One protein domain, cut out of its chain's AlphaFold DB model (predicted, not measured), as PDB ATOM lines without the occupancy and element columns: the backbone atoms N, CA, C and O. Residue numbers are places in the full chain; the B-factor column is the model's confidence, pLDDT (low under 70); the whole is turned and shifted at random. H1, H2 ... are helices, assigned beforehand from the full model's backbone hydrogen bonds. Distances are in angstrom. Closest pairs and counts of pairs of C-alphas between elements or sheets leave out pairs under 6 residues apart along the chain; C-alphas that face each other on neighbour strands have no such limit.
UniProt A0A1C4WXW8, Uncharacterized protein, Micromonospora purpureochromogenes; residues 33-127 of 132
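What this domain is: This is residues 33 to 127 of the 132 residues of an uncharacterized protein of Micromonospora purpureochromogenes (UniProt A0A1C4WXW8). The longest helix, H3, runs along the long axis, and two helices side by side, H1 and H5, form an antiparallel pair whose H5 packs across it. H2 folds back with H3 as a steep helical hairpin and crosses H1, while H4 begins beside H3, with Gly 98 next to Gly 83, runs off from it about perpendicular at 76 degrees, and makes a corner with the end of H2 at residues 54 to 55. The printed part has 95 residues with five named helices, in the order H1 H2 H3 H4 H5, and no named strand; the class is all helix. It is compact, with a radius of gyration of the C-alphas of 12.4 A and spans of 40 by 28 by 23 A.

Where its parts are: H3, residues 72 to 90, is 26.2 A long and begins with C-alpha 72 at (153.180, 182.512, 232.591). H2 is residues 54 to 66, 18.3 A, and H4 is residues 98 to 108, 15.3 A. H1, residues 33 to 43, is 15.9 A long, with C-alpha 33 at (144.198, 184.881, 220.257). H5, residues 111 to 126, is 22.4 A long and ends with C-alpha 126 at (145.437, 186.480, 215.112).

How they stand to each other: H3 is the hub and touches the four other helices. With residues 79 to 87 it touches H4, about perpendicular at 76 degrees, the closest C-alphas being those of Gly 83 and Gly 98, 3.6 A apart. With residues 81 to 86 it touches H5, about perpendicular at 75 degrees, the closest C-alphas being those of Tyr 85 and Ala 121 at 5.6 A. H2 and H3 form a helical hairpin, opposite ways at a steep tilt of 41 degrees; their closest C-alphas, Phe 59 and Val 75, are 5.8 A apart. H1 and H3 only just touch, with 3 pairs of C-alphas within 8 A, the closest being Leu 36 and Asn 78 at 6.7 A. H1 and H5 touch at a shallow tilt of 8 degrees, opposite ways, the closest C-alphas being those of Ala 33 and Ala 122 at 4.3 A. H1 touches H2 at a steep tilt of 59 degrees, with C-alphas 39 and 57 closest at 5.1 A. H4 and H5 are close but not clearly touching, with C-alphas 106 and 114 closest at 7.0 A; H1 and H4 are apart. The helix packing is mostly crossed, with 1 of 7 touching pairs at a shallow tilt. In each of the five helices every O i to N i+4 pair is within hydrogen-bond range.

The domain as a whole: The two C-alphas farthest apart, those of Gly 67 and Ala 93, are 39.7 A apart. The printed part has no cut and no long link; the links H2 to H3 and H4 to H5 are tight. The mean pLDDT of the printed part is 84.4, with residues 46 to 50 and 126 to 127 under 70.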
ATOM      1  N   ALA A  33     145.529 184.518 220.760       83.88
ATOM      2  CA  ALA A  33     144.198 184.881 220.257       83.88
ATOM      3  C   ALA A  33     143.082 183.957 220.795       83.88
ATOM      4  O   ALA A  33     142.009 184.427 221.174       83.88
ATOM      5  N   VAL A  34     143.340 182.648 220.890       86.12
ATOM      6  CA  VAL A  34     142.401 181.678 221.484       86.12
ATOM      7  C   VAL A  34     142.219 181.954 222.977       86.12
ATOM      8  O   VAL A  34     141.098 181.922 223.482       86.12
ATOM      9  N   THR A  35     143.306 182.291 223.669       87.94
ATOM     10  CA  THR A  35     143.300 182.603 225.102       87.94
ATOM     11  C   THR A  35     142.496 183.866 225.413       87.94
ATOM     12  O   THR A  35     141.646 183.828 226.301       87.94
ATOM     13  N   LEU A  36     142.672 184.951 224.651       89.00
ATOM     14  CA  LEU A  36     141.873 186.176 224.794       89.00
ATOM     15  C   LEU A  36     140.379 185.923 224.543       89.00
ATOM     16  O   LEU A  36     139.538 186.382 225.316       89.00
ATOM     17  N   ARG A  37     140.030 185.137 223.514       88.56
ATOM     18  CA  ARG A  37     138.634 184.744 223.236       88.56
ATOM     19  C   ARG A  37     138.047 183.891 224.367       88.56
ATOM     20  O   ARG A  37     136.896 184.083 224.751       88.56
ATOM     21  N   ALA A  38     138.825 182.961 224.922       87.75
ATOM     22  CA  ALA A  38     138.408 182.145 226.060       87.75
ATOM     23  C   ALA A  38     138.227 182.986 227.337       87.75
ATOM     24  O   ALA A  38     137.260 182.777 228.068       87.75
ATOM     25  N   ALA A  39     139.095 183.973 227.575       87.88
ATOM     26  CA  ALA A  39     138.927 184.942 228.655       87.88
ATOM     27  C   ALA A  39     137.637 185.762 228.468       87.88
ATOM     28  O   ALA A  39     136.851 185.881 229.406       87.88
ATOM     29  N   ALA A  40     137.355 186.230 227.244       87.38
ATOM     30  CA  ALA A  40     136.131 186.961 226.902       87.38
ATOM     31  C   ALA A  40     134.851 186.160 227.213       87.38
ATOM     32  O   ALA A  40     133.918 186.687 227.813       87.38
ATOM     33  N   ARG A  41     134.822 184.859 226.891       85.62
ATOM     34  CA  ARG A  41     133.681 183.974 227.202       85.62
ATOM     35  C   ARG A  41     133.437 183.768 228.696       85.62
ATOM     36  O   ARG A  41     132.348 183.367 229.087       85.62
ATOM     37  N   ARG A  42     134.429 184.008 229.550       81.56
ATOM     38  CA  ARG A  42     134.235 183.914 231.003       81.56
ATOM     39  C   ARG A  42     133.656 185.175 231.607       81.56
ATOM     40  O   ARG A  42     132.966 185.088 232.615       81.56
ATOM     41  N   LEU A  43     133.865 186.325 230.970       77.81
ATOM     42  CA  LEU A  43     133.204 187.567 231.369       77.81
ATOM     43  C   LEU A  43     131.680 187.458 231.251       77.81
ATOM     44  O   LEU A  43     130.980 187.951 232.125       77.81
ATOM     45  N   THR A  44     131.154 186.739 230.252       70.81
ATOM     46  CA  THR A  44     129.700 186.518 230.120       70.81
ATOM     47  C   THR A  44     129.115 185.638 231.226       70.81
ATOM     48  O   THR A  44     127.901 185.588 231.387       70.81
ATOM     49  N   GLN A  45     129.960 184.920 231.971       70.06
ATOM     50  CA  GLN A  45     129.563 184.094 233.114       70.06
ATOM     51  C   GLN A  45     129.683 184.854 234.445       70.06
ATOM     52  O   GLN A  45     129.295 184.326 235.486       70.06
ATOM     53  N   HIS A  46     130.223 186.078 234.435       66.31
ATOM     54  CA  HIS A  46     130.442 186.867 235.639       66.31
ATOM     55  C   HIS A  46     129.220 187.759 235.946       66.31
ATOM     56  O   HIS A  46     128.787 188.509 235.074       66.31
ATOM     57  N   PRO A  47     128.669 187.734 237.176       59.94
ATOM     58  CA  PRO A  47     127.441 188.463 237.516       59.94
ATOM     59  C   PRO A  47     127.630 189.978 237.708       59.94
ATOM     60  O   PRO A  47     126.647 190.711 237.788       59.94
ATOM     61  N   ALA A  48     128.872 190.468 237.810       60.81
ATOM     62  CA  ALA A  48     129.152 191.893 238.007       60.81
ATOM     63  C   ALA A  48     129.236 192.665 236.677       60.81
ATOM     64  O   ALA A  48     129.882 192.216 235.729       60.81
ATOM     65  N   GLY A  49     128.625 193.855 236.639       60.69
ATOM     66  CA  GLY A  49     128.618 194.740 235.468       60.69
ATOM     67  C   GLY A  49     129.875 195.601 235.282       60.69
ATOM     68  O   GLY A  49     130.103 196.056 234.166       60.69
ATOM     69  N   VAL A  50     130.676 195.827 236.336       62.62
ATOM     70  CA  VAL A  50     131.931 196.617 236.348       62.62
ATOM     71  C   VAL A  50     132.874 196.039 237.421       62.62
ATOM     72  O   VAL A  50     132.397 195.418 238.373       62.62
ATOM     73  N   GLY A  51     134.191 196.252 237.302       70.06
ATOM     74  CA  GLY A  51     135.171 195.875 238.333       70.06
ATOM     75  C   GLY A  51     135.735 194.466 238.157       70.06
ATOM     76  O   GLY A  51     135.810 193.694 239.110       70.06
ATOM     77  N   TYR A  52     136.112 194.114 236.930       79.12
ATOM     78  CA  TYR A  52     136.602 192.791 236.572       79.12
ATOM     79  C   TYR A  52     138.131 192.736 236.478       79.12
ATOM     80  O   TYR A  52     138.765 193.574 235.832       79.12
ATOM     81  N   HIS A  53     138.743 191.707 237.064       83.88
ATOM     82  CA  HIS A  53     140.191 191.526 236.998       83.88
ATOM     83  C   HIS A  53     140.598 190.769 235.720       83.88
ATOM     84  O   HIS A  53     140.677 189.543 235.680       83.88
ATOM     85  N   ILE A  54     140.857 191.526 234.647       85.88
ATOM     86  CA  ILE A  54     141.248 190.998 233.325       85.88
ATOM     87  C   ILE A  54     142.456 190.038 233.393       85.88
ATOM     88  O   ILE A  54     142.394 188.990 232.741       85.88
ATOM     89  N   PRO A  55     143.529 190.317 234.167       86.88
ATOM     90  CA  PRO A  55     144.665 189.401 234.260       86.88
ATOM     91  C   PRO A  55     144.289 188.006 234.775       86.88
ATOM     92  O   PRO A  55     144.780 187.018 234.231       86.88
ATOM     93  N   ASP A  56     143.370 187.896 235.742       87.25
ATOM     94  CA  ASP A  56     142.941 186.590 236.270       87.25
ATOM     95  C   ASP A  56     142.158 185.793 235.230       87.25
ATOM     96  O   ASP A  56     142.294 184.575 235.130       87.25
ATOM     97  N   ALA A  57     141.362 186.476 234.409       88.62
ATOM     98  CA  ALA A  57     140.608 185.841 233.338       88.62
ATOM     99  C   ALA A  57     141.518 185.255 232.260       88.62
ATOM    100  O   ALA A  57     141.298 184.128 231.805       88.62
ATOM    101  N   ILE A  58     142.554 186.013 231.888       89.44
ATOM    102  CA  ILE A  58     143.611 185.573 230.975       89.44
ATOM    103  C   ILE A  58     144.370 184.401 231.599       89.44
ATOM    104  O   ILE A  58     144.562 183.380 230.941       89.44
ATOM    105  N   PHE A  59     144.745 184.504 232.875       89.50
ATOM    106  CA  PHE A  59     145.467 183.461 233.594       89.50
ATOM    107  C   PHE A  59     144.684 182.152 233.657       89.50
ATOM    108  O   PHE A  59     145.175 181.115 233.212       89.50
ATOM    109  N   ALA A  60     143.428 182.198 234.095       88.81
ATOM    110  CA  ALA A  60     142.557 181.033 234.100       88.81
ATOM    111  C   ALA A  60     142.379 180.455 232.683       88.81
ATOM    112  O   ALA A  60     142.071 179.273 232.515       88.81
ATOM    113  N   ALA A  61     142.470 181.281 231.626       88.38
ATOM    114  CA  ALA A  61     142.201 180.847 230.243       88.38
ATOM    115  C   ALA A  61     143.401 180.098 229.719       88.38
ATOM    116  O   ALA A  61     143.269 178.979 229.229       88.38
ATOM    117  N   ALA A  62     144.565 180.679 229.958       86.62
ATOM    118  CA  ALA A  62     145.842 180.072 229.696       86.62
ATOM    119  C   ALA A  62     145.991 178.748 230.469       86.62
ATOM    120  O   ALA A  62     146.368 177.746 229.867       86.62
ATOM    121  N   GLN A  63     145.612 178.688 231.753       88.88
ATOM    122  CA  GLN A  63     145.643 177.445 232.538       88.88
ATOM    123  C   GLN A  63     144.741 176.366 231.938       88.88
ATOM    124  O   GLN A  63     145.169 175.233 231.742       88.88
ATOM    125  N   HIS A  64     143.496 176.720 231.610       86.50
ATOM    126  CA  HIS A  64     142.530 175.768 231.066       86.50
ATOM    127  C   HIS A  64     142.941 175.222 229.691       86.50
ATOM    128  O   HIS A  64     142.770 174.036 229.438       86.50
ATOM    129  N   LEU A  65     143.498 176.069 228.820       83.19
ATOM    130  CA  LEU A  65     143.908 175.674 227.470       83.19
ATOM    131  C   LEU A  65     145.217 174.880 227.451       83.19
ATOM    132  O   LEU A  65     145.377 173.982 226.633       83.19
ATOM    133  N   THR A  66     146.157 175.205 228.339       82.50
ATOM    134  CA  THR A  66     147.474 174.546 228.370       82.50
ATOM    135  C   THR A  66     147.521 173.333 229.296       82.50
ATOM    136  O   THR A  66     148.464 172.551 229.220       82.50
ATOM    137  N   GLY A  67     146.561 173.198 230.218       82.25
ATOM    138  CA  GLY A  67     146.626 172.241 231.325       82.25
ATOM    139  C   GLY A  67     147.753 172.531 232.327       82.25
ATOM    140  O   GLY A  67     147.957 171.760 233.263       82.25
ATOM    141  N   SER A  68     148.500 173.626 232.148       78.44
ATOM    142  CA  SER A  68     149.623 173.990 233.006       78.44
ATOM    143  C   SER A  68     149.139 174.800 234.208       78.44
ATOM    144  O   SER A  68     148.406 175.774 234.030       78.44
ATOM    145  N   PRO A  69     149.610 174.504 235.433       80.88
ATOM    146  CA  PRO A  69     149.358 175.361 236.590       80.88
ATOM    147  C   PRO A  69     150.107 176.702 236.505       80.88
ATOM    148  O   PRO A  69     149.801 177.626 237.258       80.88
ATOM    149  N   ARG A  70     151.094 176.828 235.607       85.00
ATOM    150  CA  ARG A  70     151.976 177.999 235.473       85.00
ATOM    151  C   ARG A  70     152.096 178.447 234.010       85.00
ATOM    152  O   ARG A  70     153.163 178.308 233.417       85.00
ATOM    153  N   PRO A  71     151.030 178.982 233.398       85.38
ATOM    154  CA  PRO A  71     151.032 179.367 231.989       85.38
ATOM    155  C   PRO A  71     151.614 180.781 231.778       85.38
ATOM    156  O   PRO A  71     151.049 181.578 231.031       85.38
ATOM    157  N   TYR A  72     152.701 181.128 232.478       87.88
ATOM    158  CA  TYR A  72     153.180 182.512 232.591       87.88
ATOM    159  C   TYR A  72     153.551 183.137 231.246       87.88
ATOM    160  O   TYR A  72     153.109 184.248 230.974       87.88
ATOM    161  N   ASP A  73     154.247 182.404 230.376       84.69
ATOM    162  CA  ASP A  73     154.653 182.907 229.056       84.69
ATOM    163  C   ASP A  73     153.439 183.272 228.192       84.69
ATOM    164  O   ASP A  73     153.400 184.308 227.526       84.69
ATOM    165  N   LEU A  74     152.394 182.439 228.247       83.88
ATOM    166  CA  LEU A  74     151.152 182.685 227.525       83.88
ATOM    167  C   LEU A  74     150.410 183.882 228.128       83.88
ATOM    168  O   LEU A  74     149.904 184.722 227.389       83.88
ATOM    169  N   VAL A  75     150.371 184.008 229.453       86.75
ATOM    170  CA  VAL A  75     149.748 185.149 230.142       86.75
ATOM    171  C   VAL A  75     150.470 186.455 229.832       86.75
ATOM    172  O   VAL A  75     149.816 187.459 229.545       86.75
ATOM    173  N   GLU A  76     151.800 186.449 229.821       89.00
ATOM    174  CA  GLU A  76     152.611 187.607 229.459       89.00
ATOM    175  C   GLU A  76     152.356 188.021 228.004       89.00
ATOM    176  O   GLU A  76     152.101 189.196 227.735       89.00
ATOM    177  N   ALA A  77     152.333 187.062 227.072       87.31
ATOM    178  CA  ALA A  77     152.018 187.322 225.669       87.31
ATOM    179  C   ALA A  77     150.619 187.939 225.496       87.31
ATOM    180  O   ALA A  77     150.464 188.952 224.815       87.31
ATOM    181  N   ASN A  78     149.602 187.379 226.156       90.06
ATOM    182  CA  ASN A  78     148.236 187.907 226.126       90.06
ATOM    183  C   ASN A  78     148.141 189.319 226.725       90.06
ATOM    184  O   ASN A  78     147.452 190.178 226.178       90.06
ATOM    185  N   THR A  79     148.855 189.572 227.824       90.19
ATOM    186  CA  THR A  79     148.901 190.887 228.480       90.19
ATOM    187  C   THR A  79     149.562 191.923 227.574       90.19
ATOM    188  O   THR A  79     149.055 193.033 227.444       90.19
ATOM    189  N   LYS A  80     150.647 191.561 226.880       90.25
ATOM    190  CA  LYS A  80     151.295 192.430 225.886       90.25
ATOM    191  C   LYS A  80     150.355 192.772 224.728       90.25
ATOM    192  O   LYS A  80     150.257 193.940 224.367       90.25
ATOM    193  N   ILE A  81     149.629 191.789 224.193       90.75
ATOM    194  CA  ILE A  81     148.677 191.994 223.087       90.75
ATOM    195  C   ILE A  81     147.527 192.907 223.513       90.75
ATOM    196  O   ILE A  81     147.245 193.900 222.846       90.75
ATOM    197  N   MET A  82     146.884 192.601 224.642       92.38
ATOM    198  CA  MET A  82     145.777 193.408 225.152       92.38
ATOM    199  C   MET A  82     146.236 194.826 225.514       92.38
ATOM    200  O   MET A  82     145.545 195.799 225.229       92.38
ATOM    201  N   GLY A  83     147.419 194.952 226.117       91.06
ATOM    202  CA  GLY A  83     147.998 196.235 226.492       91.06
ATOM    203  C   GLY A  83     148.322 197.091 225.271       91.06
ATOM    204  O   GLY A  83     147.990 198.271 225.268       91.06
ATOM    205  N   GLY A  84     148.900 196.492 224.226       91.38
ATOM    206  CA  GLY A  84     149.149 197.156 222.946       91.38
ATOM    207  C   GLY A  84     147.858 197.636 222.287       91.38
ATOM    208  O   GLY A  84     147.753 198.813 221.956       91.38
ATOM    209  N   TYR A  85     146.841 196.769 222.213       91.62
ATOM    210  CA  TYR A  85     145.517 197.131 221.699       91.62
ATOM    211  C   TYR A  85     144.931 198.347 222.428       91.62
ATOM    212  O   TYR A  85     144.529 199.324 221.802       91.62
ATOM    213  N   LEU A  86     144.910 198.324 223.764       91.38
ATOM    214  CA  LEU A  86     144.357 199.430 224.549       91.38
ATOM    215  C   LEU A  86     145.169 200.717 224.401       91.38
ATOM    216  O   LEU A  86     144.593 201.803 224.430       91.38
ATOM    217  N   HIS A  87     146.486 200.606 224.253       90.94
ATOM    218  CA  HIS A  87     147.354 201.758 224.062       90.94
ATOM    219  C   HIS A  87     147.109 202.421 222.699       90.94
ATOM    220  O   HIS A  87     146.960 203.638 222.632       90.94
ATOM    221  N   GLU A  88     146.937 201.631 221.635       88.62
ATOM    222  CA  GLU A  88     146.537 202.140 220.317       88.62
ATOM    223  C   GLU A  88     145.168 202.837 220.354       88.62
ATOM    224  O   GLU A  88     145.011 203.910 219.775       88.62
ATOM    225  N   GLN A  89     144.191 202.278 221.080       87.50
ATOM    226  CA  GLN A  89     142.867 202.896 221.247       87.50
ATOM    227  C   GLN A  89     142.903 204.187 222.080       87.50
ATOM    228  O   GLN A  89     142.105 205.093 221.846       87.50
ATOM    229  N   ALA A  90     143.807 204.283 223.059       86.88
ATOM    230  CA  ALA A  90     143.979 205.485 223.874       86.88
ATOM    231  C   ALA A  90     144.650 206.636 223.100       86.88
ATOM    232  O   ALA A  90     144.507 207.801 223.479       86.88
ATOM    233  N   GLY A  91     145.338 206.319 222.001       81.75
ATOM    234  CA  GLY A  91     145.983 207.284 221.123       81.75
ATOM    235  C   GLY A  91     147.366 207.744 221.610       81.75
ATOM    236  O   GLY A  91     147.799 207.423 222.717       81.75
ATOM    237  N   PRO A  92     148.077 208.534 220.786       81.19
ATOM    238  CA  PRO A  92     149.505 208.823 220.964       81.19
ATOM    239  C   PRO A  92     149.836 209.713 222.171       81.19
ATOM    240  O   PRO A  92     150.999 209.831 222.535       81.19
ATOM    241  N   ALA A  93     148.835 210.351 222.783       81.25
ATOM    242  CA  ALA A  93     149.006 211.169 223.985       81.25
ATOM    243  C   ALA A  93     148.886 210.357 225.290       81.25
ATOM    244  O   ALA A  93     148.952 210.924 226.379       81.25
ATOM    245  N   CYS A  94     148.650 209.044 225.205       84.94
ATOM    246  CA  CYS A  94     148.512 208.189 226.373       84.94
ATOM    247  C   CYS A  94     149.884 207.863 226.979       84.94
ATOM    248  O   CYS A  94     150.679 207.146 226.383       84.94
ATOM    249  N   GLU A  95     150.137 208.334 228.198       88.81
ATOM    250  CA  GLU A  95     151.374 208.029 228.936       88.81
ATOM    251  C   GLU A  95     151.292 206.713 229.733       88.81
ATOM    252  O   GLU A  95     152.292 206.247 230.273       88.81
ATOM    253  N   MET A  96     150.106 206.098 229.815       88.62
ATOM    254  CA  MET A  96     149.904 204.861 230.571       88.62
ATOM    255  C   MET A  96     150.489 203.657 229.839       88.62
ATOM    256  O   MET A  96     150.238 203.437 228.650       88.62
ATOM    257  N   THR A  97     151.184 202.809 230.587       89.31
ATOM    258  CA  THR A  97     151.647 201.511 230.099       89.31
ATOM    259  C   THR A  97     150.468 200.590 229.769       89.31
ATOM    260  O   THR A  97     149.370 200.713 230.318       89.31
ATOM    261  N   GLY A  98     150.696 199.589 228.911       85.12
ATOM    262  CA  GLY A  98     149.674 198.589 228.582       85.12
ATOM    263  C   GLY A  98     149.112 197.864 229.815       85.12
ATOM    264  O   GLY A  98     147.912 197.612 229.885       85.12
ATOM    265  N   GLY A  99     149.946 197.590 230.826       86.81
ATOM    266  CA  GLY A  99     149.507 196.977 232.085       86.81
ATOM    267  C   GLY A  99     148.609 197.891 232.924       86.81
ATOM    268  O   GLY A  99     147.592 197.443 233.458       86.81
ATOM    269  N   GLU A 100     148.931 199.185 233.002       89.25
ATOM    270  CA  GLU A 100     148.095 200.183 233.682       89.25
ATOM    271  C   GLU A 100     146.757 200.373 232.973       89.25
ATOM    272  O   GLU A 100     145.718 200.439 233.631       89.25
ATOM    273  N   LEU A 101     146.768 200.387 231.637       89.44
ATOM    274  CA  LEU A 101     145.553 200.441 230.835       89.44
ATOM    275  C   LEU A 101     144.675 199.220 231.074       89.44
ATOM    276  O   LEU A 101     143.494 199.401 231.342       89.44
ATOM    277  N   ILE A 102     145.230 198.004 231.073       90.06
ATOM    278  CA  ILE A 102     144.480 196.775 231.384       90.06
ATOM    279  C   ILE A 102     143.842 196.863 232.772       90.06
ATOM    280  O   ILE A 102     142.652 196.584 232.923       90.06
ATOM    281  N   ARG A 103     144.605 197.281 233.790       87.12
ATOM    282  CA  ARG A 103     144.088 197.424 235.157       87.12
ATOM    283  C   ARG A 103     142.968 198.462 235.224       87.12
ATOM    284  O   ARG A 103     141.927 198.200 235.823       87.12
ATOM    285  N   ARG A 104     143.157 199.627 234.596       87.06
ATOM    286  CA  ARG A 104     142.152 200.698 234.544       87.06
ATOM    287  C   ARG A 104     140.893 200.245 233.803       87.06
ATOM    288  O   ARG A 104     139.792 200.494 234.283       87.06
ATOM    289  N   TYR A 105     141.048 199.552 232.677       86.56
ATOM    290  CA  TYR A 105     139.933 198.993 231.914       86.56
ATOM    291  C   TYR A 105     139.143 197.995 232.757       86.56
ATOM    292  O   TYR A 105     137.929 198.107 232.845       86.56
ATOM    293  N   GLY A 106     139.821 197.078 233.448       84.81
ATOM    294  CA  GLY A 106     139.165 196.117 234.332       84.81
ATOM    295  C   GLY A 106     138.351 196.774 235.451       84.81
ATOM    296  O   GLY A 106     137.227 196.363 235.734       84.81
ATOM    297  N   LEU A 107     138.886 197.835 236.058       85.12
ATOM    298  CA  LEU A 107     138.236 198.525 237.174       85.12
ATOM    299  C   LEU A 107     137.019 199.361 236.765       85.12
ATOM    300  O   LEU A 107     136.079 199.460 237.549       85.12
ATOM    301  N   PHE A 108     137.043 199.976 235.581       85.75
ATOM    302  CA  PHE A 108     136.077 201.023 235.233       85.75
ATOM    303  C   PHE A 108     135.245 200.739 233.985       85.75
ATOM    304  O   PHE A 108     134.203 201.368 233.810       85.75
ATOM    305  N   ALA A 109     135.673 199.828 233.110       85.31
ATOM    306  CA  ALA A 109     134.898 199.498 231.925       85.31
ATOM    307  C   ALA A 109     133.777 198.501 232.268       85.31
ATOM    308  O   ALA A 109     133.983 197.578 233.064       85.31
ATOM    309  N   PRO A 110     132.597 198.648 231.644       85.31
ATOM    310  CA  PRO A 110     131.563 197.630 231.696       85.31
ATOM    311  C   PRO A 110     132.052 196.283 231.156       85.31
ATOM    312  O   PRO A 110     132.839 196.224 230.206       85.31
ATOM    313  N   THR A 111     131.542 195.189 231.717       83.50
ATOM    314  CA  THR A 111     131.918 193.815 231.344       83.50
ATOM    315  C   THR A 111     131.761 193.538 229.840       83.50
ATOM    316  O   THR A 111     132.605 192.863 229.248       83.50
ATOM    317  N   ASP A 112     130.742 194.101 229.178       84.06
ATOM    318  CA  ASP A 112     130.544 193.941 227.730       84.06
ATOM    319  C   ASP A 112     131.598 194.696 226.900       84.06
ATOM    320  O   ASP A 112     132.014 194.218 225.844       84.06
ATOM    321  N   VAL A 113     132.067 195.848 227.389       87.81
ATOM    322  CA  VAL A 113     133.147 196.629 226.771       87.81
ATOM    323  C   VAL A 113     134.474 195.888 226.905       87.81
ATOM    324  O   VAL A 113     135.211 195.771 225.925       87.81
ATOM    325  N   ILE A 114     134.749 195.307 228.076       88.50
ATOM    326  CA  ILE A 114     135.930 194.461 228.297       88.50
ATOM    327  C   ILE A 114     135.905 193.248 227.357       88.50
ATOM    328  O   ILE A 114     136.903 192.945 226.703       88.50
ATOM    329  N   MET A 115     134.756 192.574 227.245       88.94
ATOM    330  CA  MET A 115     134.573 191.435 226.346       88.94
ATOM    331  C   MET A 115     134.858 191.817 224.886       88.94
ATOM    332  O   MET A 115     135.629 191.132 224.213       88.94
ATOM    333  N   LYS A 116     134.275 192.919 224.395       89.38
ATOM    334  CA  LYS A 116     134.509 193.422 223.030       89.38
ATOM    335  C   LYS A 116     135.987 193.734 222.791       89.38
ATOM    336  O   LYS A 116     136.518 193.345 221.755       89.38
ATOM    337  N   ALA A 117     136.653 194.369 223.753       90.00
ATOM    338  CA  ALA A 117     138.072 194.697 223.658       90.00
ATOM    339  C   ALA A 117     138.958 193.439 223.582       90.00
ATOM    340  O   ALA A 117     139.856 193.379 222.749       90.00
ATOM    341  N   LEU A 118     138.669 192.396 224.370       90.00
ATOM    342  CA  LEU A 118     139.389 191.118 224.292       90.00
ATOM    343  C   LEU A 118     139.219 190.435 222.927       90.00
ATOM    344  O   LEU A 118     140.191 189.926 222.368       90.00
ATOM    345  N   TYR A 119     138.005 190.441 222.367       89.88
ATOM    346  CA  TYR A 119     137.760 189.917 221.021       89.88
ATOM    347  C   TYR A 119     138.474 190.730 219.938       89.88
ATOM    348  O   TYR A 119     139.061 190.141 219.032       89.88
ATOM    349  N   ALA A 120     138.453 192.059 220.040       87.81
ATOM    350  CA  ALA A 120     139.120 192.945 219.092       87.81
ATOM    351  C   ALA A 120     140.645 192.776 219.135       87.81
ATOM    352  O   ALA A 120     141.261 192.587 218.089       87.81
ATOM    353  N   ALA A 121     141.243 192.724 220.329       88.00
ATOM    354  CA  ALA A 121     142.667 192.444 220.503       88.00
ATOM    355  C   ALA A 121     143.053 191.065 219.934       88.00
ATOM    356  O   ALA A 121     144.072 190.924 219.256       88.00
ATOM    357  N   ALA A 122     142.208 190.045 220.140       87.19
ATOM    358  CA  ALA A 122     142.412 188.720 219.559       87.19
ATOM    359  C   ALA A 122     142.353 188.731 218.024       87.19
ATOM    360  O   ALA A 122     143.161 188.063 217.381       87.19
ATOM    361  N   ALA A 123     141.402 189.465 217.443       84.56
ATOM    362  CA  ALA A 123     141.241 189.590 215.997       84.56
ATOM    363  C   ALA A 123     142.383 190.388 215.354       84.56
ATOM    364  O   ALA A 123     142.866 190.010 214.292       84.56
ATOM    365  N   GLN A 124     142.860 191.445 216.012       81.94
ATOM    366  CA  GLN A 124     143.993 192.234 215.535       81.94
ATOM    367  C   GLN A 124     145.298 191.429 215.533       81.94
ATOM    368  O   GLN A 124     146.091 191.553 214.605       81.94
ATOM    369  N   TYR A 125     145.516 190.584 216.545       79.75
ATOM    370  CA  TYR A 125     146.730 189.772 216.643       79.75
ATOM    371  C   TYR A 125     146.695 188.501 215.781       79.75
ATOM    372  O   TYR A 125     147.695 188.142 215.166       79.75
ATOM    373  N   GLY A 126     145.567 187.787 215.769       68.44
ATOM    374  CA  GLY A 126     145.437 186.480 215.112       68.44
ATOM    375  C   GLY A 126     144.753 186.508 213.746       68.44
ATOM    376  O   GLY A 126     144.583 185.452 213.148       68.44
ATOM    377  N   GLY A 127     144.321 187.679 213.272       57.62
ATOM    378  CA  GLY A 127     143.360 187.779 212.179       57.62
ATOM    379  C   GLY A 127     141.939 187.397 212.616       57.62
ATOM    380  O   GLY A 127     141.694 186.824 213.689       57.62
TER     381      GLY A 127